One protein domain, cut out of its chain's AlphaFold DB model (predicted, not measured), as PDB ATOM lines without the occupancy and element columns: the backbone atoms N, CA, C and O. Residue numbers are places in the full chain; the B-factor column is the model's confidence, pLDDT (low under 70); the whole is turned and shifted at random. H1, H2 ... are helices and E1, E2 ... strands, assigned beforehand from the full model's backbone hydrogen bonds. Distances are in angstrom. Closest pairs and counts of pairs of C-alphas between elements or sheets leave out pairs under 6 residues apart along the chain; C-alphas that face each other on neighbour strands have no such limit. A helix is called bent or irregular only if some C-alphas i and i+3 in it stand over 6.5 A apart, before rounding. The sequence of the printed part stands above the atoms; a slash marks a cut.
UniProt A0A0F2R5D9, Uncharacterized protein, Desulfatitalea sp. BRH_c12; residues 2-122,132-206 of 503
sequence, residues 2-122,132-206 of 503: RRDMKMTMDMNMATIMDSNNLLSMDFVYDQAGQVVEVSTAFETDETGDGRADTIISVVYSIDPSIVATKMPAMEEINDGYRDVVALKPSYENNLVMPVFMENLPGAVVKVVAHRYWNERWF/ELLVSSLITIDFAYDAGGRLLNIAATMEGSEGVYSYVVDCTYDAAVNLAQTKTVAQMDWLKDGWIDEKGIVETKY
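What this domain is: This is residues 2 to 122 and 132 to 206 of the 503 residues of an uncharacterized protein of Desulfatitalea sp. BRH_c12 (UniProt A0A0F2R5D9). One broad, twisted sheet of nine strands, E1 to E9 side by side in chain order, makes a wall; the long stretch between E3 and E4, with the two short helices H1 and H2, folds across one of its faces. Residues 2 to 20, with no named element, lead into the edge strand E1. The printed part has 196 residues, and its two named helices and nine named strands run E1 E2 E3 H1 H2 E4 E5 E6 E7 E8 E9 along the chain; the sheet of the nine strands is antiparallel throughout. The class is mostly strand; the whole is compact, with a radius of gyration of the C-alphas of 18.4 A and spans of 58 by 47 by 30 A.

How they stand to each other: The inner strand E4, residues 107 to 117, bends by 52 degrees at residue 110. Its antiparallel neighbours are E3, residues 54 to 63, with N 57 and O 114 at 2.9 A, and E5, residues 135 to 145, with N 113 and O 139 at 2.8 A. On from E3 come E2, residues 35 to 44, with N 40 and O 58 at 2.8 A, and the edge strand E1, residues 21 to 29, with N 24 and O 41 at 2.8 A. E1 E2 E3 form a meander, each strand the antiparallel neighbour of the one before. E5 to E9 form another meander: between E5 and E6, residues 151 to 159, N 140 and O 157 are at 2.8 A; between E6 and E7, residues 164 to 173, N 156 and O 167 are at 2.8 A; between E7 and E8, residues 179 to 189, N 168 and O 185 are at 2.9 A; and between E8 and the edge strand E9, residues 198 to 206, N 184 and O 202 are at 2.8 A. H1, residues 82 to 85, only grazes the sheet with its residues 83 to 85; the C-alphas of Val 84 and Met 158, its closest to E6, are 6.7 A apart. H2, residues 97 to 101, is only just not on the sheet, with 4 pairs of C-alphas within 10 A. H1 and H2 are apart. In H2 the O i to N i+4 pair is within hydrogen-bond range; H1 is too short for such a pair.

Where its parts are: E1 begins at C-alpha 21 (47.047, -29.908, 27.605), and E9 ends at C-alpha 206 (59.347, -11.224, -9.067). E5 spans 32.9 A, E8 30.6 A and E7 30.0 A. H1 is irregular, but only just: C-alphas 82 and 85 are 6.6 A apart.

The domain as a whole: The C-alphas farthest apart, those of Asp 49 and Ala 175, are 58.5 A apart. Residues 123 to 131 are not printed, and C-alphas 122 and 132 are 17.8 A apart across this cut, between E4 and E5. The links E3 to H1 and H1 to H2 are long. Mean pLDDT of the printed part is 75.3; residues 2 to 23, 72 to 102, 119 to 122 and 132 to 134 are under 70.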
ATOM      1  N   ARG A   2      42.899 -54.878   2.939       26.59
ATOM      2  CA  ARG A   2      43.612 -53.797   3.635       26.59
ATOM      3  C   ARG A   2      44.165 -54.407   4.924       26.59
ATOM      4  O   ARG A   2      43.388 -54.918   5.726       26.59
ATOM      5  N   ARG A   3      45.487 -54.472   5.071       30.91
ATOM      6  CA  ARG A   3      46.098 -54.561   6.398       30.91
ATOM      7  C   ARG A   3      46.335 -53.117   6.791       30.91
ATOM      8  O   ARG A   3      47.365 -52.565   6.430       30.91
ATOM      9  N   ASP A   4      45.347 -52.518   7.442       28.55
ATOM     10  CA  ASP A   4      45.546 -51.247   8.126       28.55
ATOM     11  C   ASP A   4      46.493 -51.561   9.286       28.55
ATOM     12  O   ASP A   4      46.094 -52.092  10.323       28.55
ATOM     13  N   MET A   5      47.792 -51.384   9.052       30.84
ATOM     14  CA  MET A   5      48.793 -51.495  10.101       30.84
ATOM     15  C   MET A   5      48.752 -50.167  10.849       30.84
ATOM     16  O   MET A   5      49.508 -49.249  10.554       30.84
ATOM     17  N   LYS A   6      47.781 -50.038  11.759       32.22
ATOM     18  CA  LYS A   6      47.702 -48.898  12.666       32.22
ATOM     19  C   LYS A   6      48.831 -49.056  13.682       32.22
ATOM     20  O   LYS A   6      48.713 -49.833  14.626       32.22
ATOM     21  N   MET A   7      49.951 -48.387  13.437       28.08
ATOM     22  CA  MET A   7      50.977 -48.194  14.450       28.08
ATOM     23  C   MET A   7      50.594 -46.918  15.195       28.08
ATOM     24  O   MET A   7      50.975 -45.825  14.800       28.08
ATOM     25  N   THR A   8      49.759 -47.065  16.226       28.88
ATOM     26  CA  THR A   8      49.513 -45.984  17.185       28.88
ATOM     27  C   THR A   8      50.807 -45.794  17.954       28.88
ATOM     28  O   THR A   8      51.186 -46.626  18.781       28.88
ATOM     29  N   MET A   9      51.542 -44.754  17.590       29.59
ATOM     30  CA  MET A   9      52.647 -44.269  18.387       29.59
ATOM     31  C   MET A   9      52.015 -43.283  19.358       29.59
ATOM     32  O   MET A   9      51.869 -42.113  19.034       29.59
ATOM     33  N   ASP A  10      51.585 -43.778  20.521       28.84
ATOM     34  CA  ASP A  10      51.170 -42.918  21.627       28.84
ATOM     35  C   ASP A  10      52.404 -42.126  22.076       28.84
ATOM     36  O   ASP A  10      53.116 -42.490  23.013       28.84
ATOM     37  N   MET A  11      52.690 -41.023  21.385       29.52
ATOM     38  CA  MET A  11      53.418 -39.927  21.989       29.52
ATOM     39  C   MET A  11      52.462 -39.335  23.006       29.52
ATOM     40  O   MET A  11      51.713 -38.409  22.717       29.52
ATOM     41  N   ASN A  12      52.459 -39.924  24.200       29.97
ATOM     42  CA  ASN A  12      51.868 -39.306  25.365       29.97
ATOM     43  C   ASN A  12      52.757 -38.101  25.689       29.97
ATOM     44  O   ASN A  12      53.636 -38.156  26.541       29.97
ATOM     45  N   MET A  13      52.542 -37.008  24.960       31.34
ATOM     46  CA  MET A  13      53.034 -35.682  25.311       31.34
ATOM     47  C   MET A  13      52.179 -35.074  26.435       31.34
ATOM     48  O   MET A  13      52.173 -33.863  26.643       31.34
ATOM     49  N   ALA A  14      51.456 -35.920  27.176       29.11
ATOM     50  CA  ALA A  14      50.970 -35.589  28.493       29.11
ATOM     51  C   ALA A  14      52.175 -35.153  29.339       29.11
ATOM     52  O   ALA A  14      53.189 -35.851  29.400       29.11
ATOM     53  N   THR A  15      52.047 -34.023  30.029       36.78
ATOM     54  CA  THR A  15      52.989 -33.490  31.034       36.78
ATOM     55  C   THR A  15      54.176 -32.631  30.564       36.78
ATOM     56  O   THR A  15      55.213 -32.608  31.222       36.78
ATOM     57  N   ILE A  16      54.040 -31.859  29.475       36.91
ATOM     58  CA  ILE A  16      54.993 -30.762  29.140       36.91
ATOM     59  C   ILE A  16      54.318 -29.393  28.916       36.91
ATOM     60  O   ILE A  16      54.969 -28.357  28.841       36.91
ATOM     61  N   MET A  17      52.998 -29.352  28.907       36.59
ATOM     62  CA  MET A  17      52.236 -28.142  29.200       36.59
ATOM     63  C   MET A  17      51.514 -28.408  30.532       36.59
ATOM     64  O   MET A  17      51.531 -29.565  30.965       36.59
ATOM     65  N   ASP A  18      50.969 -27.396  31.221       40.91
ATOM     66  CA  ASP A  18      50.165 -27.591  32.449       40.91
ATOM     67  C   ASP A  18      49.261 -28.834  32.328       40.91
ATOM     68  O   ASP A  18      48.933 -29.227  31.208       40.91
ATOM     69  N   SER A  19      48.862 -29.457  33.448       43.81
ATOM     70  CA  SER A  19      48.122 -30.744  33.576       43.81
ATOM     71  C   SER A  19      46.858 -30.944  32.710       43.81
ATOM     72  O   SER A  19      46.156 -31.941  32.847       43.81
ATOM     73  N   ASN A  20      46.584 -29.998  31.829       52.62
ATOM     74  CA  ASN A  20      45.383 -29.693  31.104       52.62
ATOM     75  C   ASN A  20      45.578 -29.700  29.574       52.62
ATOM     76  O   ASN A  20      44.596 -29.532  28.860       52.62
ATOM     77  N   ASN A  21      46.801 -29.895  29.053       50.34
ATOM     78  CA  ASN A  21      47.047 -29.908  27.605       50.34
ATOM     79  C   ASN A  21      47.571 -31.266  27.102       50.34
ATOM     80  O   ASN A  21      48.577 -31.778  27.601       50.34
ATOM     81  N   LEU A  22      46.933 -31.824  26.070       58.69
ATOM     82  CA  LEU A  22      47.296 -33.108  25.455       58.69
ATOM     83  C   LEU A  22      47.626 -32.904  23.974       58.69
ATOM     84  O   LEU A  22      46.785 -32.410  23.231       58.69
ATOM     85  N   LEU A  23      48.819 -33.317  23.530       67.12
ATOM     86  CA  LEU A  23      49.130 -33.489  22.106       67.12
ATOM     87  C   LEU A  23      49.248 -34.983  21.798       67.12
ATOM     88  O   LEU A  23      50.037 -35.681  22.432       67.12
ATOM     89  N   SER A  24      48.511 -35.450  20.798       72.25
ATOM     90  CA  SER A  24      48.639 -36.789  20.217       72.25
ATOM     91  C   SER A  24      49.038 -36.681  18.748       72.25
ATOM     92  O   SER A  24      48.685 -35.703  18.085       72.25
ATOM     93  N   MET A  25      49.786 -37.662  18.241       72.06
ATOM     94  CA  MET A  25      50.175 -37.737  16.834       72.06
ATOM     95  C   MET A  25      50.145 -39.188  16.349       72.06
ATOM     96  O   MET A  25      50.810 -40.047  16.917       72.06
ATOM     97  N   ASP A  26      49.407 -39.441  15.277       77.50
ATOM     98  CA  ASP A  26      49.242 -40.745  14.642       77.50
ATOM     99  C   ASP A  26      49.809 -40.712  13.217       77.50
ATOM    100  O   ASP A  26      49.586 -39.755  12.475       77.50
ATOM    101  N   PHE A  27      50.495 -41.781  12.805       79.62
ATOM    102  CA  PHE A  27      51.035 -41.943  11.451       79.62
ATOM    103  C   PHE A  27      50.342 -43.103  10.732       79.62
ATOM    104  O   PHE A  27      50.193 -44.198  11.282       79.62
ATOM    105  N   VAL A  28      49.969 -42.890   9.472       81.00
ATOM    106  CA  VAL A  28      49.425 -43.928   8.589       81.00
ATOM    107  C   VAL A  28      50.409 -44.191   7.461       81.00
ATOM    108  O   VAL A  28      50.893 -43.267   6.805       81.00
ATOM    109  N   TYR A  29      50.673 -45.474   7.217       85.31
ATOM    110  CA  TYR A  29      51.624 -45.937   6.213       85.31
ATOM    111  C   TYR A  29      50.925 -46.688   5.077       85.31
ATOM    112  O   TYR A  29      49.929 -47.384   5.293       85.31
ATOM    113  N   ASP A  30      51.469 -46.588   3.867       85.62
ATOM    114  CA  ASP A  30      51.036 -47.385   2.722       85.62
ATOM    115  C   ASP A  30      51.642 -48.808   2.712       85.62
ATOM    116  O   ASP A  30      52.302 -49.256   3.651       85.62
ATOM    117  N   GLN A  31      51.418 -49.559   1.626       83.94
ATOM    118  CA  GLN A  31      51.958 -50.920   1.478       83.94
ATOM    119  C   GLN A  31      53.482 -50.965   1.292       83.94
ATOM    120  O   GLN A  31      54.077 -52.023   1.506       83.94
ATOM    121  N   ALA A  32      54.101 -49.858   0.878       79.50
ATOM    122  CA  ALA A  32      55.545 -49.717   0.740       79.50
ATOM    123  C   ALA A  32      56.214 -49.241   2.045       79.50
ATOM    124  O   ALA A  32      57.441 -49.199   2.112       79.50
ATOM    125  N   GLY A  33      55.428 -48.931   3.085       81.62
ATOM    126  CA  GLY A  33      55.916 -48.410   4.361       81.62
ATOM    127  C   GLY A  33      56.207 -46.908   4.334       81.62
ATOM    128  O   GLY A  33      56.942 -46.424   5.190       81.62
ATOM    129  N   GLN A  34      55.667 -46.174   3.358       79.88
ATOM    130  CA  GLN A  34      55.782 -44.719   3.264       79.88
ATOM    131  C   GLN A  34      54.639 -44.050   4.030       79.88
ATOM    132  O   GLN A  34      53.522 -44.565   4.037       79.88
ATOM    133  N   VAL A  35      54.911 -42.915   4.678       77.81
ATOM    134  CA  VAL A  35      53.883 -42.143   5.393       77.81
ATOM    135  C   VAL A  35      52.958 -41.489   4.365       77.81
ATOM    136  O   VAL A  35      53.429 -40.776   3.484       77.81
ATOM    137  N   VAL A  36      51.654 -41.726   4.487       89.69
ATOM    138  CA  VAL A  36      50.618 -41.158   3.601       89.69
ATOM    139  C   VAL A  36      49.620 -40.278   4.341       89.69
ATOM    140  O   VAL A  36      48.901 -39.499   3.720       89.69
ATOM    141  N   GLU A  37      49.578 -40.376   5.667       90.88
ATOM    142  CA  GLU A  37      48.780 -39.490   6.499       90.88
ATOM    143  C   GLU A  37      49.448 -39.311   7.862       90.88
ATOM    144  O   GLU A  37      50.028 -40.253   8.408       90.88
ATOM    145  N   VAL A  38      49.350 -38.105   8.409       80.31
ATOM    146  CA  VAL A  38      49.673 -37.808   9.805       80.31
ATOM    147  C   VAL A  38      48.459 -37.137  10.415       80.31
ATOM    148  O   VAL A  38      47.911 -36.217   9.824       80.31
ATOM    149  N   SER A  39      48.033 -37.572  11.589       84.81
ATOM    150  CA  SER A  39      46.986 -36.902  12.355       84.81
ATOM    151  C   SER A  39      47.580 -36.366  13.644       84.81
ATOM    152  O   SER A  39      48.363 -37.058  14.277       84.81
ATOM    153  N   THR A  40      47.220 -35.155  14.048       80.00
ATOM    154  CA  THR A  40      47.588 -34.582  15.344       80.00
ATOM    155  C   THR A  40      46.348 -34.066  16.041       80.00
ATOM    156  O   THR A  40      45.560 -33.379  15.398       80.00
ATOM    157  N   ALA A  41      46.179 -34.320  17.333       79.81
ATOM    158  CA  ALA A  41      45.141 -33.660  18.120       79.81
ATOM    159  C   ALA A  41      45.760 -32.941  19.310       79.81
ATOM    160  O   ALA A  41      46.598 -33.512  20.003       79.81
ATOM    161  N   PHE A  42      45.351 -31.695  19.503       77.62
ATOM    162  CA  PHE A  42      45.758 -30.817  20.581       77.62
ATOM    163  C   PHE A  42      44.525 -30.417  21.380       77.62
ATOM    164  O   PHE A  42      43.573 -29.886  20.815       77.62
ATOM    165  N   GLU A  43      44.546 -30.667  22.676       79.50
ATOM    166  CA  GLU A  43      43.487 -30.277  23.599       79.50
ATOM    167  C   GLU A  43      44.080 -29.346  24.653       79.50
ATOM    168  O   GLU A  43      45.206 -29.590  25.089       79.50
ATOM    169  N   THR A  44      43.348 -28.304  25.053       76.75
ATOM    170  CA  THR A  44      43.685 -27.453  26.202       76.75
ATOM    171  C   THR A  44      42.502 -27.296  27.131       76.75
ATOM    172  O   THR A  44      41.398 -27.057  26.660       76.75
ATOM    173  N   ASP A  45      42.731 -27.394  28.436       77.62
ATOM    174  CA  ASP A  45      41.779 -27.069  29.507       77.62
ATOM    175  C   ASP A  45      42.304 -25.838  30.272       77.62
ATOM    176  O   ASP A  45      43.016 -25.919  31.273       77.62
ATOM    177  N   GLU A  46      42.010 -24.655  29.743       71.88
ATOM    178  CA  GLU A  46      42.451 -23.378  30.315       71.88
ATOM    179  C   GLU A  46      41.766 -23.086  31.659       71.88
ATOM    180  O   GLU A  46      42.305 -22.352  32.489       71.88
ATOM    181  N   THR A  47      40.586 -23.660  31.898       73.88
ATOM    182  CA  THR A  47      39.806 -23.444  33.123       73.88
ATOM    183  C   THR A  47      40.158 -24.402  34.263       73.88
ATOM    184  O   THR A  47      39.843 -24.109  35.422       73.88
ATOM    185  N   GLY A  48      40.825 -25.518  33.962       74.62
ATOM    186  CA  GLY A  48      41.164 -26.575  34.912       74.62
ATOM    187  C   GLY A  48      39.951 -27.335  35.443       74.62
ATOM    188  O   GLY A  48      40.009 -27.880  36.550       74.62
ATOM    189  N   ASP A  49      38.836 -27.339  34.707       75.31
ATOM    190  CA  ASP A  49      37.602 -28.015  35.119       75.31
ATOM    191  C   ASP A  49      37.545 -29.499  34.698       75.31
ATOM    192  O   ASP A  49      36.593 -30.217  35.035       75.31
ATOM    193  N   GLY A  50      38.599 -29.976  34.031       75.12
ATOM    194  CA  GLY A  50      38.753 -31.327  33.514       75.12
ATOM    195  C   GLY A  50      38.160 -31.522  32.117       75.12
ATOM    196  O   GLY A  50      38.018 -32.672  31.690       75.12
ATOM    197  N   ARG A  51      37.764 -30.451  31.418       75.06
ATOM    198  CA  ARG A  51      37.249 -30.485  30.041       75.06
ATOM    199  C   ARG A  51      38.111 -29.622  29.136       75.06
ATOM    200  O   ARG A  51      38.501 -28.529  29.507       75.06
ATOM    201  N   ALA A  52      38.336 -30.079  27.909       74.62
ATOM    202  CA  ALA A  52      39.042 -29.273  26.925       74.62
ATOM    203  C   ALA A  52      38.216 -28.026  26.537       74.62
ATOM    204  O   ALA A  52      37.121 -28.139  25.981       74.62
ATOM    205  N   ASP A  53      38.758 -26.846  26.818       78.31
ATOM    206  CA  ASP A  53      38.301 -25.534  26.364       78.31
ATOM    207  C   ASP A  53      38.612 -25.294  24.883       78.31
ATOM    208  O   ASP A  53      37.821 -24.655  24.181       78.31
ATOM    209  N   THR A  54      39.742 -25.821  24.396       78.12
ATOM    210  CA  THR A  54      40.098 -25.814  22.973       78.12
ATOM    211  C   THR A  54      40.488 -27.211  22.518       78.12
ATOM    212  O   THR A  54      41.295 -27.876  23.156       78.12
ATOM    213  N   ILE A  55      39.949 -27.646  21.380       82.88
ATOM    214  CA  ILE A  55      40.337 -28.889  20.709       82.88
ATOM    215  C   ILE A  55      40.708 -28.549  19.271       82.88
ATOM    216  O   ILE A  55      39.919 -27.952  18.538       82.88
ATOM    217  N   ILE A  56      41.899 -28.947  18.847       83.56
ATOM    218  CA  ILE A  56      42.393 -28.792  17.484       83.56
ATOM    219  C   ILE A  56      42.827 -30.162  16.992       83.56
ATOM    220  O   ILE A  56      43.855 -30.674  17.419       83.56
ATOM    221  N   SER A  57      42.079 -30.754  16.070       86.38
ATOM    222  CA  SER A  57      42.511 -31.966  15.371       86.38
ATOM    223  C   SER A  57      42.906 -31.616  13.950       86.38
ATOM    224  O   SER A  57      42.124 -30.987  13.246       86.38
ATOM    225  N   VAL A  58      44.077 -32.046  13.508       85.38
ATOM    226  CA  VAL A  58      44.617 -31.785  12.177       85.38
ATOM    227  C   VAL A  58      44.982 -33.104  11.522       85.38
ATOM    228  O   VAL A  58      45.644 -33.932  12.135       85.38
ATOM    229  N   VAL A  59      44.592 -33.281  10.269       89.81
ATOM    230  CA  VAL A  59      44.965 -34.413   9.426       89.81
ATOM    231  C   VAL A  59      45.724 -33.883   8.220       89.81
ATOM    232  O   VAL A  59      45.207 -33.060   7.469       89.81
ATOM    233  N   TYR A  60      46.942 -34.367   8.029       88.38
ATOM    234  CA  TYR A  60      47.804 -34.096   6.888       88.38
ATOM    235  C   TYR A  60      47.764 -35.306   5.963       88.38
ATOM    236  O   TYR A  60      48.167 -36.390   6.371       88.38
ATOM    237  N   SER A  61      47.332 -35.138   4.718       94.25
ATOM    238  CA  SER A  61      47.499 -36.148   3.671       94.25
ATOM    239  C   SER A  61      48.785 -35.878   2.896       94.25
ATOM    240  O   SER A  61      49.033 -34.752   2.458       94.25
ATOM    241  N   ILE A  62      49.592 -36.918   2.709       91.50
ATOM    242  CA  ILE A  62      50.930 -36.846   2.120       91.50
ATOM    243  C   ILE A  62      50.959 -37.691   0.849       91.50
ATOM    244  O   ILE A  62      50.522 -38.843   0.850       91.50
ATOM    245  N   ASP A  63      51.503 -37.128  -0.226       94.94
ATOM    246  CA  ASP A  63      51.883 -37.875  -1.420       94.94
ATOM    247  C   ASP A  63      53.397 -38.149  -1.387       94.94
ATOM    248  O   ASP A  63      54.201 -37.250  -1.669       94.94
ATOM    249  N   PRO A  64      53.820 -39.381  -1.052       91.19
ATOM    250  CA  PRO A  64      55.236 -39.723  -0.951       91.19
ATOM    251  C   PRO A  64      55.936 -39.812  -2.316       91.19
ATOM    252  O   PRO A  64      57.158 -39.944  -2.370       91.19
ATOM    253  N   SER A  65      55.194 -39.755  -3.430       94.00
ATOM    254  CA  SER A  65      55.773 -39.738  -4.778       94.00
ATOM    255  C   SER A  65      56.268 -38.355  -5.207       94.00
ATOM    256  O   SER A  65      57.057 -38.254  -6.150       94.00
ATOM    257  N   ILE A  66      55.847 -37.300  -4.504       93.12
ATOM    258  CA  ILE A  66      56.246 -35.922  -4.772       93.12
ATOM    259  C   ILE A  66      57.326 -35.524  -3.768       93.12
ATOM    260  O   ILE A  66      57.115 -35.545  -2.557       93.12
ATOM    261  N   VAL A  67      58.485 -35.109  -4.274       90.12
ATOM    262  CA  VAL A  67      59.526 -34.477  -3.458       90.12
ATOM    263  C   VAL A  67      59.329 -32.975  -3.571       90.12
ATOM    264  O   VAL A  67      59.746 -32.377  -4.561       90.12
ATOM    265  N   ALA A  68      58.642 -32.379  -2.595       85.12
ATOM    266  CA  ALA A  68      58.391 -30.945  -2.603       85.12
ATOM    267  C   ALA A  68      59.717 -30.169  -2.633       85.12
ATOM    268  O   ALA A  68      60.604 -30.388  -1.804       85.12
ATOM    269  N   THR A  69      59.860 -29.245  -3.581       86.19
ATOM    270  CA  THR A  69      60.922 -28.238  -3.500       86.19
ATOM    271  C   THR A  69      60.600 -27.279  -2.361       86.19
ATOM    272  O   THR A  69      59.425 -27.100  -2.032       86.19
ATOM    273  N   LYS A  70      61.619 -26.629  -1.786       78.75
ATOM    274  CA  LYS A  70      61.433 -25.630  -0.724       78.75
ATOM    275  C   LYS A  70      60.291 -24.675  -1.094       78.75
ATOM    276  O   LYS A  70      60.314 -24.096  -2.182       78.75
ATOM    277  N   MET A  71      59.290 -24.565  -0.219       70.75
ATOM    278  CA  MET A  71      58.172 -23.654  -0.447       70.75
ATOM    279  C   MET A  71      58.708 -22.220  -0.580       70.75
ATOM    280  O   MET A  71      59.675 -21.866   0.106       70.75
ATOM    281  N   PRO A  72      58.099 -21.382  -1.435       68.81
ATOM    282  CA  PRO A  72      58.311 -19.942  -1.366       68.81
ATOM    283  C   PRO A  72      58.134 -19.464   0.077       68.81
ATOM    284  O   PRO A  72      57.274 -19.983   0.793       68.81
ATOM    285  N   ALA A  73      58.944 -18.502   0.522       61.41
ATOM    286  CA  ALA A  73      58.828 -17.983   1.878       61.41
ATOM    287  C   ALA A  73      57.394 -17.474   2.109       61.41
ATOM    288  O   ALA A  73      56.938 -16.545   1.448       61.41
ATOM    289  N   MET A  74      56.670 -18.093   3.047       54.47
ATOM    290  CA  MET A  74      55.254 -17.795   3.321       54.47
ATOM    291  C   MET A  74      55.026 -16.352   3.795       54.47
ATOM    292  O   MET A  74      53.914 -15.841   3.693       54.47
ATOM    293  N   GLU A  75      56.075 -15.674   4.269       52.44
ATOM    294  CA  GLU A  75      56.064 -14.233   4.561       52.44
ATOM    295  C   GLU A  75      55.725 -13.385   3.324       52.44
ATOM    296  O   GLU A  75      55.173 -12.298   3.457       52.44
ATOM    297  N   GLU A  76      55.959 -13.893   2.113       49.50
ATOM    298  CA  GLU A  76      55.609 -13.201   0.871       49.50
ATOM    299  C   GLU A  76      54.135 -13.348   0.466       49.50
ATOM    300  O   GLU A  76      53.657 -12.609  -0.392       49.50
ATOM    301  N   ILE A  77      53.413 -14.278   1.091       50.78
ATOM    302  CA  ILE A  77      52.019 -14.634   0.786       50.78
ATOM    303  C   ILE A  77      51.047 -14.002   1.817       50.78
ATOM    304  O   ILE A  77      49.828 -13.984   1.633       50.78
ATOM    305  N   ASN A  78      51.573 -13.425   2.902       51.69
ATOM    306  CA  ASN A  78      50.846 -13.237   4.155       51.69
ATOM    307  C   ASN A  78      50.693 -11.766   4.570       51.69
ATOM    308  O   ASN A  78      51.498 -11.261   5.350       51.69
ATOM    309  N   ASP A  79      49.652 -11.080   4.086       50.38
ATOM    310  CA  ASP A  79      49.540  -9.638   4.352       50.38
ATOM    311  C   ASP A  79      48.097  -9.096   4.453       50.38
ATOM    312  O   ASP A  79      47.748  -8.063   3.888       50.38
ATOM    313  N   GLY A  80      47.239  -9.808   5.190       44.78
ATOM    314  CA  GLY A  80      45.908  -9.303   5.572       44.78
ATOM    315  C   GLY A  80      44.973 -10.352   6.173       44.78
ATOM    316  O   GLY A  80      44.226 -10.052   7.094       44.78
ATOM    317  N   TYR A  81      45.088 -11.606   5.732       51.53
ATOM    318  CA  TYR A  81      44.284 -12.734   6.227       51.53
ATOM    319  C   TYR A  81      45.176 -13.762   6.930       51.53
ATOM    320  O   TYR A  81      45.218 -14.938   6.566       51.53
ATOM    321  N   ARG A  82      45.932 -13.272   7.928       51.56
ATOM    322  CA  ARG A  82      46.952 -14.011   8.697       51.56
ATOM    323  C   ARG A  82      46.459 -15.333   9.291       51.56
ATOM    324  O   ARG A  82      47.281 -16.213   9.539       51.56
ATOM    325  N   ASP A  83      45.157 -15.476   9.496       51.41
ATOM    326  CA  ASP A  83      44.611 -16.540  10.336       51.41
ATOM    327  C   ASP A  83      44.334 -17.840   9.574       51.41
ATOM    328  O   ASP A  83      44.477 -18.921  10.146       51.41
ATOM    329  N   VAL A  84      44.016 -17.769   8.275       48.28
ATOM    330  CA  VAL A  84      43.555 -18.948   7.515       48.28
ATOM    331  C   VAL A  84      44.710 -19.880   7.144       48.28
ATOM    332  O   VAL A  84      44.606 -21.091   7.314       48.28
ATOM    333  N   VAL A  85      45.829 -19.333   6.658       48.06
ATOM    334  CA  VAL A  85      46.961 -20.149   6.179       48.06
ATOM    335  C   VAL A  85      47.886 -20.564   7.316       48.06
ATOM    336  O   VAL A  85      48.447 -21.657   7.303       48.06
ATOM    337  N   ALA A  86      48.055 -19.699   8.313       49.38
ATOM    338  CA  ALA A  86      48.938 -19.993   9.429       49.38
ATOM    339  C   ALA A  86      48.258 -20.842  10.517       49.38
ATOM    340  O   ALA A  86      48.924 -21.150  11.502       49.38
ATOM    341  N   LEU A  87      46.963 -21.182  10.359       51.53
ATOM    342  CA  LEU A  87      46.128 -21.800  11.396       51.53
ATOM    343  C   LEU A  87      46.434 -21.203  12.766       51.53
ATOM    344  O   LEU A  87      46.668 -21.933  13.724       51.53
ATOM    345  N   LYS A  88      46.541 -19.875  12.844       46.12
ATOM    346  CA  LYS A  88      46.910 -19.207  14.086       46.12
ATOM    347  C   LYS A  88      45.669 -19.173  14.967       46.12
ATOM    348  O   LYS A  88      44.759 -18.397  14.669       46.12
ATOM    349  N   PRO A  89      45.566 -19.981  16.039       37.16
ATOM    350  CA  PRO A  89      44.642 -19.637  17.098       37.16
ATOM    351  C   PRO A  89      45.041 -18.249  17.610       37.16
ATOM    352  O   PRO A  89      46.183 -18.037  18.006       37.16
ATOM    353  N   SER A  90      44.114 -17.301  17.469       40.81
ATOM    354  CA  SER A  90      44.082 -15.958  18.063       40.81
ATOM    355  C   SER A  90      45.315 -15.541  18.882       40.81
ATOM    356  O   SER A  90      45.599 -16.113  19.929       40.81
ATOM    357  N   TYR A  91      45.966 -14.476  18.407       37.66
ATOM    358  CA  TYR A  91      46.978 -13.611  19.034       37.66
ATOM    359  C   TYR A  91      48.237 -14.211  19.690       37.66
ATOM    360  O   TYR A  91      49.257 -13.524  19.640       37.66
ATOM    361  N   GLU A  92      48.264 -15.436  20.219       39.56
ATOM    362  CA  GLU A  92      49.402 -15.866  21.061       39.56
ATOM    363  C   GLU A  92      49.928 -17.288  20.813       39.56
ATOM    364  O   GLU A  92      51.087 -17.559  21.126       39.56
ATOM    365  N   ASN A  93      49.182 -18.171  20.142       39.62
ATOM    366  CA  ASN A  93      49.605 -19.563  19.965       39.62
ATOM    367  C   ASN A  93      49.917 -19.872  18.492       39.62
ATOM    368  O   ASN A  93      49.043 -20.127  17.671       39.62
ATOM    369  N   ASN A  94      51.198 -19.839  18.121       43.16
ATOM    370  CA  ASN A  94      51.626 -20.241  16.781       43.16
ATOM    371  C   ASN A  94      51.581 -21.773  16.668       43.16
ATOM    372  O   ASN A  94      52.477 -22.454  17.166       43.16
ATOM    373  N   LEU A  95      50.596 -22.329  15.961       45.88
ATOM    374  CA  LEU A  95      50.733 -23.680  15.417       45.88
ATOM    375  C   LEU A  95      51.805 -23.615  14.323       45.88
ATOM    376  O   LEU A  95      51.597 -23.056  13.248       45.88
ATOM    377  N   VAL A  96      53.002 -24.119  14.632       49.44
ATOM    378  CA  VAL A  96      54.183 -24.083  13.754       49.44
ATOM    379  C   VAL A  96      54.031 -25.118  12.628       49.44
ATOM    380  O   VAL A  96      54.772 -26.091  12.536       49.44
ATOM    381  N   MET A  97      53.034 -24.933  11.761       52.91
ATOM    382  CA  MET A  97      52.776 -25.814  10.620       52.91
ATOM    383  C   MET A  97      53.895 -25.841   9.567       52.91
ATOM    384  O   MET A  97      54.240 -26.937   9.125       52.91
ATOM    385  N   PRO A  98      54.498 -24.705   9.151       52.44
ATOM    386  CA  PRO A  98      55.448 -24.709   8.036       52.44
ATOM    387  C   PRO A  98      56.673 -25.593   8.291       52.44
ATOM    388  O   PRO A  98      57.074 -26.364   7.427       52.44
ATOM    389  N   VAL A  99      57.212 -25.551   9.514       52.19
ATOM    390  CA  VAL A  99      58.413 -26.315   9.887       52.19
ATOM    391  C   VAL A  99      58.127 -27.818   9.950       52.19
ATOM    392  O   VAL A  99      58.986 -28.621   9.597       52.19
ATOM    393  N   PHE A 100      56.923 -28.224  10.367       61.75
ATOM    394  CA  PHE A 100      56.557 -29.641  10.385       61.75
ATOM    395  C   PHE A 100      56.443 -30.210   8.966       61.75
ATOM    396  O   PHE A 100      56.974 -31.284   8.691       61.75
ATOM    397  N   MET A 101      55.815 -29.465   8.049       67.12
ATOM    398  CA  MET A 101      55.603 -29.913   6.669       67.12
ATOM    399  C   MET A 101      56.912 -30.134   5.900       67.12
ATOM    400  O   MET A 101      57.009 -31.093   5.140       67.12
ATOM    401  N   GLU A 102      57.932 -29.300   6.125       65.06
ATOM    402  CA  GLU A 102      59.239 -29.417   5.454       65.06
ATOM    403  C   GLU A 102      60.012 -30.699   5.815       65.06
ATOM    404  O   GLU A 102      60.920 -31.095   5.087       65.06
ATOM    405  N   ASN A 103      59.655 -31.359   6.921       71.88
ATOM    406  CA  ASN A 103      60.350 -32.548   7.418       71.88
ATOM    407  C   ASN A 103      59.610 -33.865   7.123       71.88
ATOM    408  O   ASN A 103      60.095 -34.937   7.500       71.88
ATOM    409  N   LEU A 104      58.447 -33.821   6.465       76.06
ATOM    410  CA  LEU A 104      57.693 -35.024   6.118       76.06
ATOM    411  C   LEU A 104      58.288 -35.722   4.879       76.06
ATOM    412  O   LEU A 104      58.750 -35.058   3.949       76.06
ATOM    413  N   PRO A 105      58.284 -37.069   4.825       75.25
ATOM    414  CA  PRO A 105      58.812 -37.831   3.695       75.25
ATOM    415  C   PRO A 105      57.815 -37.836   2.519       75.25
ATOM    416  O   PRO A 105      57.204 -38.858   2.216       75.25
ATOM    417  N   GLY A 106      57.624 -36.681   1.880       87.94
ATOM    418  CA  GLY A 106      56.698 -36.471   0.764       87.94
ATOM    419  C   GLY A 106      56.129 -35.054   0.745       87.94
ATOM    420  O   GLY A 106      56.392 -34.260   1.646       87.94
ATOM    421  N   ALA A 107      55.328 -34.728  -0.269       91.12
ATOM    422  CA  ALA A 107      54.614 -33.456  -0.305       91.12
ATOM    423  C   ALA A 107      53.277 -33.574   0.431       91.12
ATOM    424  O   ALA A 107      52.502 -34.500   0.184       91.12
ATOM    425  N   VAL A 108      52.972 -32.619   1.308       90.75
ATOM    426  CA  VAL A 108      51.630 -32.496   1.886       90.75
ATOM    427  C   VAL A 108      50.691 -31.999   0.795       90.75
ATOM    428  O   VAL A 108      50.859 -30.894   0.299       90.75
ATOM    429  N   VAL A 109      49.709 -32.811   0.413       95.31
ATOM    430  CA  VAL A 109      48.740 -32.471  -0.645       95.31
ATOM    431  C   VAL A 109      47.425 -31.952  -0.084       95.31
ATOM    432  O   VAL A 109      46.672 -31.284  -0.788       95.31
ATOM    433  N   LYS A 110      47.142 -32.248   1.189       95.25
ATOM    434  CA  LYS A 110      45.934 -31.785   1.862       95.25
ATOM    435  C   LYS A 110      46.131 -31.666   3.364       95.25
ATOM    436  O   LYS A 110      46.783 -32.507   3.972       95.25
ATOM    437  N   VAL A 111      45.506 -30.663   3.959       90.75
ATOM    438  CA  VAL A 111      45.360 -30.499   5.402       90.75
ATOM    439  C   VAL A 111      43.885 -30.302   5.719       90.75
ATOM    440  O   VAL A 111      43.210 -29.502   5.078       90.75
ATOM    441  N   VAL A 112      43.380 -31.032   6.708       92.56
ATOM    442  CA  VAL A 112      42.038 -30.846   7.261       92.56
ATOM    443  C   VAL A 112      42.175 -30.628   8.755       92.56
ATOM    444  O   VAL A 112      42.607 -31.526   9.469       92.56
ATOM    445  N   ALA A 113      41.820 -29.443   9.231       89.38
ATOM    446  CA  ALA A 113      41.817 -29.110  10.642       89.38
ATOM    447  C   ALA A 113      40.389 -28.859  11.125       89.38
ATOM    448  O   ALA A 113      39.651 -28.074  10.537       89.38
ATOM    449  N   HIS A 114      40.015 -29.505  12.220       88.56
ATOM    450  CA  HIS A 114      38.846 -29.142  13.003       88.56
ATOM    451  C   HIS A 114      39.322 -28.394  14.233       88.56
ATOM    452  O   HIS A 114      40.188 -28.880  14.962       88.56
ATOM    453  N   ARG A 115      38.744 -27.224  14.462       85.94
ATOM    454  CA  ARG A 115      38.981 -26.421  15.650       85.94
ATOM    455  C   ARG A 115      37.666 -26.265  16.388       85.94
ATOM    456  O   ARG A 115      36.663 -25.907  15.783       85.94
ATOM    457  N   TYR A 116      37.697 -26.496  17.686       85.12
ATOM    458  CA  TYR A 116      36.606 -26.242  18.610       85.12
ATOM    459  C   TYR A 116      37.150 -25.348  19.711       85.12
ATOM    460  O   TYR A 116      38.218 -25.641  20.246       85.12
ATOM    461  N   TRP A 117      36.462 -24.257  20.026       80.44
ATOM    462  CA  TRP A 117      36.834 -23.414  21.158       80.44
ATOM    463  C   TRP A 117      35.618 -22.796  21.835       80.44
ATOM    464  O   TRP A 117      34.531 -22.674  21.258       80.44
ATOM    465  N   ASN A 118      35.832 -22.385  23.078       73.06
ATOM    466  CA  ASN A 118      34.861 -21.663  23.878       73.06
ATOM    467  C   ASN A 118      35.086 -20.144  23.745       73.06
ATOM    468  O   ASN A 118      36.138 -19.629  24.114       73.06
ATOM    469  N   GLU A 119      34.099 -19.392  23.254       65.06
ATOM    470  CA  GLU A 119      34.179 -17.932  23.026       65.06
ATOM    471  C   GLU A 119      34.204 -17.063  24.305       65.06
ATOM    472  O   GLU A 119      33.993 -15.851  24.280       65.06
ATOM    473  N   ARG A 120      34.472 -17.655  25.469       58.47
ATOM    474  CA  ARG A 120      34.239 -17.057  26.793       58.47
ATOM    475  C   ARG A 120      35.073 -15.830  27.173       58.47
ATOM    476  O   ARG A 120      34.885 -15.314  28.275       58.47
ATOM    477  N   TRP A 121      35.913 -15.306  26.288       54.53
ATOM    478  CA  TRP A 121      36.815 -14.182  26.559       54.53
ATOM    479  C   TRP A 121      36.113 -12.856  26.935       54.53
ATOM    480  O   TRP A 121      36.791 -11.895  27.290       54.53
ATOM    481  N   PHE A 122      34.772 -12.785  26.955       49.00
ATOM    482  CA  PHE A 122      34.039 -11.549  27.267       49.00
ATOM    483  C   PHE A 122      33.089 -11.567  28.474       49.00
ATOM    484  O   PHE A 122      32.597 -10.500  28.841       49.00
ATOM    485  N   GLU A 132      26.026 -26.851  22.700       58.16
ATOM    486  CA  GLU A 132      25.404 -26.052  21.642       58.16
ATOM    487  C   GLU A 132      26.068 -24.679  21.386       58.16
ATOM    488  O   GLU A 132      25.717 -24.019  20.412       58.16
ATOM    489  N   LEU A 133      27.000 -24.232  22.237       59.03
ATOM    490  CA  LEU A 133      27.691 -22.932  22.116       59.03
ATOM    491  C   LEU A 133      29.184 -23.058  21.756       59.03
ATOM    492  O   LEU A 133      29.916 -22.073  21.835       59.03
ATOM    493  N   LEU A 134      29.654 -24.250  21.377       67.06
ATOM    494  CA  LEU A 134      31.010 -24.415  20.855       67.06
ATOM    495  C   LEU A 134      31.113 -23.755  19.482       67.06
ATOM    496  O   LEU A 134      30.407 -24.136  18.543       67.06
ATOM    497  N   VAL A 135      32.035 -22.805  19.345       72.31
ATOM    498  CA  VAL A 135      32.424 -22.345  18.019       72.31
ATOM    499  C   VAL A 135      33.295 -23.420  17.413       72.31
ATOM    500  O   VAL A 135      34.296 -23.844  17.993       72.31
ATOM    501  N   SER A 136      32.868 -23.891  16.247       85.69
ATOM    502  CA  SER A 136      33.641 -24.827  15.453       85.69
ATOM    503  C   SER A 136      34.077 -24.157  14.167       85.69
ATOM    504  O   SER A 136      33.307 -23.409  13.556       85.69
ATOM    505  N   SER A 137      35.306 -24.438  13.753       87.38
ATOM    506  CA  SER A 137      35.739 -24.184  12.393       87.38
ATOM    507  C   SER A 137      36.319 -25.439  11.759       87.38
ATOM    508  O   SER A 137      37.043 -26.215  12.387       87.38
ATOM    509  N   LEU A 138      35.962 -25.649  10.496       91.75
ATOM    510  CA  LEU A 138      36.566 -26.638   9.619       91.75
ATOM    511  C   LEU A 138      37.465 -25.900   8.641       91.75
ATOM    512  O   LEU A 138      36.994 -25.077   7.861       91.75
ATOM    513  N   ILE A 139      38.750 -26.215   8.669       90.88
ATOM    514  CA  ILE A 139      39.740 -25.630   7.781       90.88
ATOM    515  C   ILE A 139      40.241 -26.730   6.863       90.88
ATOM    516  O   ILE A 139      40.712 -27.766   7.317       90.88
ATOM    517  N   THR A 140      40.111 -26.523   5.561       92.94
ATOM    518  CA  THR A 140      40.635 -27.421   4.533       92.94
ATOM    519  C   THR A 140      41.634 -26.649   3.699       92.94
ATOM    520  O   THR A 140      41.306 -25.566   3.229       92.94
ATOM    521  N   ILE A 141      42.829 -27.195   3.514       93.06
ATOM    522  CA  ILE A 141      43.872 -26.625   2.664       93.06
ATOM    523  C   ILE A 141      44.297 -27.705   1.682       93.06
ATOM    524  O   ILE A 141      44.786 -28.750   2.098       93.06
ATOM    525  N   ASP A 142      44.112 -27.469   0.393       94.81
ATOM    526  CA  ASP A 142      44.600 -28.331  -0.674       94.81
ATOM    527  C   ASP A 142      45.846 -27.691  -1.307       94.81
ATOM    528  O   ASP A 142      45.884 -26.482  -1.562       94.81
ATOM    529  N   PHE A 143      46.869 -28.506  -1.560       94.25
ATOM    530  CA  PHE A 143      48.120 -28.095  -2.195       94.25
ATOM    531  C   PHE A 143      48.266 -28.820  -3.529       94.25
ATOM    532  O   PHE A 143      48.155 -30.046  -3.603       94.25
ATOM    533  N   ALA A 144      48.555 -28.073  -4.589       96.25
ATOM    534  CA  ALA A 144      48.858 -28.640  -5.895       96.25
ATOM    535  C   ALA A 144      50.326 -28.414  -6.245       96.25
ATOM    536  O   ALA A 144      50.847 -27.311  -6.079       96.25
ATOM    537  N   TYR A 145      50.963 -29.440  -6.802       95.81
ATOM    538  CA  TYR A 145      52.357 -29.404  -7.233       95.81
ATOM    539  C   TYR A 145      52.478 -29.772  -8.707       95.81
ATOM    540  O   TYR A 145      51.619 -30.454  -9.270       95.81
ATOM    541  N   ASP A 146      53.563 -29.342  -9.335       95.69
ATOM    542  CA  ASP A 146      53.945 -29.839 -10.648       95.69
ATOM    543  C   ASP A 146      54.780 -31.130 -10.569       95.69
ATOM    544  O   ASP A 146      55.106 -31.635  -9.495       95.69
ATOM    545  N   ALA A 147      55.163 -31.666 -11.731       93.62
ATOM    546  CA  ALA A 147      55.959 -32.892 -11.817       93.62
ATOM    547  C   ALA A 147      57.382 -32.769 -11.230       93.62
ATOM    548  O   ALA A 147      58.037 -33.785 -11.014       93.62
ATOM    549  N   GLY A 148      57.877 -31.546 -11.016       93.81
ATOM    550  CA  GLY A 148      59.154 -31.270 -10.359       93.81
ATOM    551  C   GLY A 148      59.025 -31.051  -8.849       93.81
ATOM    552  O   GLY A 148      60.031 -30.750  -8.217       93.81
ATOM    553  N   GLY A 149      57.818 -31.173  -8.283       93.81
ATOM    554  CA  GLY A 149      57.549 -30.936  -6.866       93.81
ATOM    555  C   GLY A 149      57.417 -29.460  -6.489       93.81
ATOM    556  O   GLY A 149      57.467 -29.129  -5.305       93.81
ATOM    557  N   ARG A 150      57.246 -28.560  -7.463       93.62
ATOM    558  CA  ARG A 150      57.060 -27.124  -7.211       93.62
ATOM    559  C   ARG A 150      55.601 -26.824  -6.927       93.62
ATOM    560  O   ARG A 150      54.725 -27.313  -7.635       93.62
ATOM    561  N   LEU A 151      55.349 -25.998  -5.918       93.81
ATOM    562  CA  LEU A 151      54.004 -25.590  -5.526       93.81
ATOM    563  C   LEU A 151      53.364 -24.732  -6.625       93.81
ATOM    564  O   LEU A 151      53.917 -23.697  -6.984       93.81
ATOM    565  N   LEU A 152      52.212 -25.145  -7.144       95.62
ATOM    566  CA  LEU A 152      51.439 -24.427  -8.162       95.62
ATOM    567  C   LEU A 152      50.261 -23.660  -7.569       95.62
ATOM    568  O   LEU A 152      49.918 -22.593  -8.069       95.62
ATOM    569  N   ASN A 153      49.614 -24.226  -6.551       95.69
ATOM    570  CA  ASN A 153      48.405 -23.657  -5.977       95.69
ATOM    571  C   ASN A 153      48.254 -24.054  -4.502       95.69
ATOM    572  O   ASN A 153      48.555 -25.191  -4.133       95.69
ATOM    573  N   ILE A 154      47.768 -23.116  -3.690       93.38
ATOM    574  CA  ILE A 154      47.209 -23.371  -2.361       93.38
ATOM    575  C   ILE A 154      45.749 -22.938  -2.410       93.38
ATOM    576  O   ILE A 154      45.473 -21.781  -2.722       93.38
ATOM    577  N   ALA A 155      44.829 -23.826  -2.059       94.69
ATOM    578  CA  ALA A 155      43.418 -23.501  -1.905       94.69
ATOM    579  C   ALA A 155      42.985 -23.823  -0.476       94.69
ATOM    580  O   ALA A 155      42.874 -24.985  -0.100       94.69
ATOM    581  N   ALA A 156      42.747 -22.790   0.321       91.81
ATOM    582  CA  ALA A 156      42.272 -22.905   1.685       91.81
ATOM    583  C   ALA A 156      40.813 -22.452   1.793       91.81
ATOM    584  O   ALA A 156      40.404 -21.455   1.200       91.81
ATOM    585  N   THR A 157      40.025 -23.176   2.579       93.06
ATOM    586  CA  THR A 157      38.680 -22.783   2.998       93.06
ATOM    587  C   THR A 157      38.567 -22.975   4.500       93.06
ATOM    588  O   THR A 157      38.896 -24.047   5.000       93.06
ATOM    589  N   MET A 158      38.100 -21.959   5.213       91.19
ATOM    590  CA  MET A 158      37.706 -22.031   6.611       91.19
ATOM    591  C   MET A 158      36.206 -21.793   6.703       91.19
ATOM    592  O   MET A 158      35.721 -20.710   6.395       91.19
ATOM    593  N   GLU A 159      35.474 -22.800   7.151       92.38
ATOM    594  CA  GLU A 159      34.059 -22.687   7.462       92.38
ATOM    595  C   GLU A 159      33.891 -22.616   8.981       92.38
ATOM    596  O   GLU A 159      34.154 -23.598   9.670       92.38
ATOM    597  N   GLY A 160      33.479 -21.458   9.500       88.69
ATOM    598  CA  GLY A 160      33.194 -21.232  10.922       88.69
ATOM    599  C   GLY A 160      31.703 -21.038  11.194       88.69
ATOM    600  O   GLY A 160      30.884 -21.131  10.283       88.69
ATOM    601  N   SER A 161      31.318 -20.732  12.433       83.44
ATOM    602  CA  SER A 161      29.949 -20.284  12.753       83.44
ATOM    603  C   SER A 161      29.606 -18.936  12.104       83.44
ATOM    604  O   SER A 161      28.458 -18.722  11.726       83.44
ATOM    605  N   GLU A 162      30.604 -18.064  11.947       81.50
ATOM    606  CA  GLU A 162      30.452 -16.673  11.497       81.50
ATOM    607  C   GLU A 162      30.533 -16.473   9.979       81.50
ATOM    608  O   GLU A 162      30.362 -15.352   9.511       81.50
ATOM    609  N   GLY A 163      30.828 -17.521   9.205       89.94
ATOM    610  CA  GLY A 163      30.952 -17.401   7.755       89.94
ATOM    611  C   GLY A 163      31.821 -18.472   7.106       89.94
ATOM    612  O   GLY A 163      32.285 -19.420   7.751       89.94
ATOM    613  N   VAL A 164      32.020 -18.315   5.800       92.00
ATOM    614  CA  VAL A 164      32.982 -19.071   4.999       92.00
ATOM    615  C   VAL A 164      34.047 -18.113   4.485       92.00
ATOM    616  O   VAL A 164      33.762 -17.129   3.805       92.00
ATOM    617  N   TYR A 165      35.296 -18.444   4.772       91.94
ATOM    618  CA  TYR A 165      36.469 -17.735   4.294       91.94
ATOM    619  C   TYR A 165      37.187 -18.632   3.304       91.94
ATOM    620  O   TYR A 165      37.498 -19.776   3.621       91.94
ATOM    621  N   SER A 166      37.463 -18.135   2.106       92.12
ATOM    622  CA  SER A 166      38.271 -18.858   1.128       92.12
ATOM    623  C   SER A 166      39.475 -18.034   0.717       92.12
ATOM    624  O   SER A 166      39.450 -16.803   0.693       92.12
ATOM    625  N   TYR A 167      40.558 -18.739   0.436       89.50
ATOM    626  CA  TYR A 167      41.849 -18.151   0.171       89.50
ATOM    627  C   TYR A 167      42.578 -19.009  -0.855       89.50
ATOM    628  O   TYR A 167      42.814 -20.192  -0.623       89.50
ATOM    629  N   VAL A 168      42.913 -18.426  -2.000       93.25
ATOM    630  CA  VAL A 168      43.592 -19.124  -3.094       93.25
ATOM    631  C   VAL A 168      44.874 -18.389  -3.440       93.25
ATOM    632  O   VAL A 168      44.839 -17.179  -3.645       93.25
ATOM    633  N   VAL A 169      45.983 -19.118  -3.537       92.69
ATOM    634  CA  VAL A 169      47.276 -18.613  -4.012       92.69
ATOM    635  C   VAL A 169      47.676 -19.407  -5.230       92.69
ATOM    636  O   VAL A 169      47.905 -20.607  -5.126       92.69
ATOM    637  N   ASP A 170      47.804 -18.737  -6.364       95.38
ATOM    638  CA  ASP A 170      48.378 -19.306  -7.577       95.38
ATOM    639  C   ASP A 170      49.846 -18.897  -7.698       95.38
ATOM    640  O   ASP A 170      50.182 -17.717  -7.565       95.38
ATOM    641  N   CYS A 171      50.713 -19.862  -7.992       95.44
ATOM    642  CA  CYS A 171      52.142 -19.669  -8.203       95.44
ATOM    643  C   CYS A 171      52.490 -19.915  -9.674       95.44
ATOM    644  O   CYS A 171      52.164 -20.955 -10.247       95.44
ATOM    645  N   THR A 172      53.191 -18.967 -10.293       96.56
ATOM    646  CA  THR A 172      53.706 -19.095 -11.661       96.56
ATOM    647  C   THR A 172      55.222 -19.000 -11.651       96.56
ATOM    648  O   THR A 172      55.782 -18.131 -10.987       96.56
ATOM    649  N   TYR A 173      55.881 -19.867 -12.417       95.44
ATOM    650  CA  TYR A 173      57.339 -19.920 -12.523       95.44
ATOM    651  C   TYR A 173      57.804 -19.479 -13.909       95.44
ATOM    652  O   TYR A 173      57.104 -19.691 -14.903       95.44
ATOM    653  N   ASP A 174      58.992 -18.885 -13.979       95.94
ATOM    654  CA  ASP A 174      59.650 -18.572 -15.243       95.94
ATOM    655  C   ASP A 174      60.271 -19.828 -15.898       95.94
ATOM    656  O   ASP A 174      60.186 -20.955 -15.399       95.94
ATOM    657  N   ALA A 175      60.909 -19.639 -17.058       95.38
ATOM    658  CA  ALA A 175      61.584 -20.718 -17.779       95.38
ATOM    659  C   ALA A 175      62.837 -21.252 -17.056       95.38
ATOM    660  O   ALA A 175      63.243 -22.387 -17.310       95.38
ATOM    661  N   ALA A 176      63.439 -20.447 -16.177       94.69
ATOM    662  CA  ALA A 176      64.569 -20.814 -15.329       94.69
ATOM    663  C   ALA A 176      64.124 -21.449 -14.002       94.69
ATOM    664  O   ALA A 176      64.975 -21.795 -13.189       94.69
ATOM    665  N   VAL A 177      62.815 -21.689 -13.830       94.19
ATOM    666  CA  VAL A 177      62.221 -22.352 -12.665       94.19
ATOM    667  C   VAL A 177      62.207 -21.459 -11.406       94.19
ATOM    668  O   VAL A 177      61.913 -21.940 -10.314       94.19
ATOM    669  N   ASN A 178      62.412 -20.148 -11.542       93.44
ATOM    670  CA  ASN A 178      62.224 -19.202 -10.438       93.44
ATOM    671  C   ASN A 178      60.745 -18.821 -10.295       93.44
ATOM    672  O   ASN A 178      60.002 -18.824 -11.280       93.44
ATOM    673  N   LEU A 179      60.300 -18.488  -9.081       94.56
ATOM    674  CA  LEU A 179      58.927 -18.040  -8.828       94.56
ATOM    675  C   LEU A 179      58.726 -16.645  -9.426       94.56
ATOM    676  O   LEU A 179      59.173 -15.667  -8.854       94.56
ATOM    677  N   ALA A 180      58.041 -16.539 -10.559       96.00
ATOM    678  CA  ALA A 180      57.872 -15.281 -11.284       96.00
ATOM    679  C   ALA A 180      56.673 -14.456 -10.796       96.00
ATOM    680  O   ALA A 180      56.682 -13.227 -10.883       96.00
ATOM    681  N   GLN A 181      55.618 -15.117 -10.312       96.25
ATOM    682  CA  GLN A 181      54.412 -14.439  -9.845       96.25
ATOM    683  C   GLN A 181      53.669 -15.257  -8.787       96.25
ATOM    684  O   GLN A 181      53.535 -16.475  -8.922       96.25
ATOM    685  N   THR A 182      53.102 -14.565  -7.801       94.62
ATOM    686  CA  THR A 182      51.988 -15.067  -6.994       94.62
ATOM    687  C   THR A 182      50.733 -14.244  -7.244       94.62
ATOM    688  O   THR A 182      50.782 -13.030  -7.473       94.62
ATOM    689  N   LYS A 183      49.582 -14.909  -7.212       94.88
ATOM    690  CA  LYS A 183      48.276 -14.260  -7.221       94.88
ATOM    691  C   LYS A 183      47.436 -14.820  -6.095       94.88
ATOM    692  O   LYS A 183      47.097 -15.994  -6.094       94.88
ATOM    693  N   THR A 184      47.085 -13.948  -5.168       91.69
ATOM    694  CA  THR A 184      46.278 -14.269  -4.003       91.69
ATOM    695  C   THR A 184      44.872 -13.727  -4.192       91.69
ATOM    696  O   THR A 184      44.701 -12.552  -4.519       91.69
ATOM    697  N   VAL A 185      43.865 -14.560  -3.959       92.81
ATOM    698  CA  VAL A 185      42.455 -14.172  -3.907       92.81
ATOM    699  C   VAL A 185      41.896 -14.604  -2.560       92.81
ATOM    700  O   VAL A 185      41.824 -15.794  -2.277       92.81
ATOM    701  N   ALA A 186      41.483 -13.636  -1.750       90.56
ATOM    702  CA  ALA A 186      40.793 -13.869  -0.489       90.56
ATOM    703  C   ALA A 186      39.325 -13.466  -0.637       90.56
ATOM    704  O   ALA A 186      39.026 -12.425  -1.230       90.56
ATOM    705  N   GLN A 187      38.413 -14.293  -0.135       93.06
ATOM    706  CA  GLN A 187      36.978 -14.035  -0.177       93.06
ATOM    707  C   GLN A 187      36.338 -14.377   1.168       93.06
ATOM    708  O   GLN A 187      36.685 -15.395   1.768       93.06
ATOM    709  N   MET A 188      35.385 -13.557   1.603       92.25
ATOM    710  CA  MET A 188      34.564 -13.814   2.786       92.25
ATOM    711  C   MET A 188      33.078 -13.807   2.404       92.25
ATOM    712  O   MET A 188      32.633 -12.916   1.678       92.25
ATOM    713  N   ASP A 189      32.342 -14.801   2.894       94.44
ATOM    714  CA  ASP A 189      30.878 -14.895   2.895       94.44
ATOM    715  C   ASP A 189      30.438 -15.008   4.362       94.44
ATOM    716  O   ASP A 189      30.510 -16.085   4.963       94.44
ATOM    717  N   TRP A 190      30.064 -13.881   4.968       89.38
ATOM    718  CA  TRP A 190      29.714 -13.786   6.389       89.38
ATOM    719  C   TRP A 190      28.387 -14.480   6.702       89.38
ATOM    720  O   TRP A 190      28.155 -14.937   7.818       89.38
ATOM    721  N   LEU A 191      27.476 -14.556   5.731       90.31
ATOM    722  CA  LEU A 191      26.122 -15.068   5.958       90.31
ATOM    723  C   LEU A 191      25.930 -16.511   5.490       90.31
ATOM    724  O   LEU A 191      24.864 -17.089   5.722       90.31
ATOM    725  N   LYS A 192      26.952 -17.102   4.862       90.25
ATOM    726  CA  LYS A 192      26.898 -18.414   4.204       90.25
ATOM    727  C   LYS A 192      25.753 -18.515   3.199       90.25
ATOM    728  O   LYS A 192      25.151 -19.579   3.028       90.25
ATOM    729  N   ASP A 193      25.400 -17.399   2.576       93.06
ATOM    730  CA  ASP A 193      24.280 -17.322   1.643       93.06
ATOM    731  C   ASP A 193      24.728 -17.498   0.182       93.06
ATOM    732  O   ASP A 193      23.898 -17.513  -0.736       93.06
ATOM    733  N   GLY A 194      26.033 -17.709  -0.026       92.12
ATOM    734  CA  GLY A 194      26.673 -17.881  -1.321       92.12
ATOM    735  C   GLY A 194      27.076 -16.564  -1.982       92.12
ATOM    736  O   GLY A 194      27.609 -16.599  -3.098       92.12
ATOM    737  N   TRP A 195      26.832 -15.416  -1.343       94.25
ATOM    738  CA  TRP A 195      27.297 -14.118  -1.809       94.25
ATOM    739  C   TRP A 195      28.630 -13.766  -1.157       94.25
ATOM    740  O   TRP A 195      28.842 -13.925   0.036       94.25
ATOM    741  N   ILE A 196      29.564 -13.282  -1.974       93.56
ATOM    742  CA  ILE A 196      30.855 -12.822  -1.474       93.56
ATOM    743  C   ILE A 196      30.699 -11.378  -1.016       93.56
ATOM    744  O   ILE A 196      30.566 -10.476  -1.849       93.56
ATOM    745  N   ASP A 197      30.733 -11.184   0.295       91.62
ATOM    746  CA  ASP A 197      30.632  -9.878   0.940       91.62
ATOM    747  C   ASP A 197      31.928  -9.078   0.796       91.62
ATOM    748  O   ASP A 197      31.910  -7.869   0.564       91.62
ATOM    749  N   GLU A 198      33.067  -9.764   0.902       90.62
ATOM    750  CA  GLU A 198      34.389  -9.151   0.841       90.62
ATOM    751  C   GLU A 198      35.312  -9.935  -0.087       90.62
ATOM    752  O   GLU A 198      35.350 -11.166  -0.069       90.62
ATOM    753  N   LYS A 199      36.069  -9.213  -0.921       91.81
ATOM    754  CA  LYS A 199      37.039  -9.805  -1.841       91.81
ATOM    755  C   LYS A 199      38.309  -8.968  -1.925       91.81
ATOM    756  O   LYS A 199      38.271  -7.838  -2.408       91.81
ATOM    757  N   GLY A 200      39.432  -9.573  -1.557       90.00
ATOM    758  CA  GLY A 200      40.774  -9.035  -1.764       90.00
ATOM    759  C   GLY A 200      41.499  -9.783  -2.879       90.00
ATOM    760  O   GLY A 200      41.396 -11.007  -2.983       90.00
ATOM    761  N   ILE A 201      42.238  -9.065  -3.726       91.81
ATOM    762  CA  ILE A 201      43.156  -9.676  -4.695       91.81
ATOM    763  C   ILE A 201      44.513  -8.994  -4.567       91.81
ATOM    764  O   ILE A 201      44.596  -7.768  -4.625       91.81
ATOM    765  N   VAL A 202      45.568  -9.789  -4.421       91.06
ATOM    766  CA  VAL A 202      46.952  -9.315  -4.365       91.06
ATOM    767  C   VAL A 202      47.759 -10.063  -5.410       91.06
ATOM    768  O   VAL A 202      47.796 -11.289  -5.402       91.06
ATOM    769  N   GLU A 203      48.415  -9.343  -6.306       94.31
ATOM    770  CA  GLU A 203      49.375  -9.910  -7.248       94.31
ATOM    771  C   GLU A 203      50.780  -9.468  -6.855       94.31
ATOM    772  O   GLU A 203      51.012  -8.297  -6.570       94.31
ATOM    773  N   THR A 204      51.730 -10.396  -6.816       94.44
ATOM    774  CA  THR A 204      53.144 -10.085  -6.586       94.44
ATOM    775  C   THR A 204      53.974 -10.671  -7.709       94.44
ATOM    776  O   THR A 204      53.814 -11.838  -8.049       94.44
ATOM    777  N   LYS A 205      54.826  -9.854  -8.320       96.56
ATOM    778  CA  LYS A 205      55.713 -10.230  -9.420       96.56
ATOM    779  C   LYS A 205      57.152 -10.141  -8.961       96.56
ATOM    780  O   LYS A 205      57.514  -9.226  -8.228       96.56
ATOM    781  N   TYR A 206      57.958 -11.065  -9.448       96.44
ATOM    782  CA  TYR A 206      59.347 -11.224  -9.067       96.44
ATOM    783  C   TYR A 206      60.207 -11.194 -10.320       96.44
ATOM    784  O   TYR A 206      59.899 -11.847 -11.320       96.44
TER     785      TYR A 206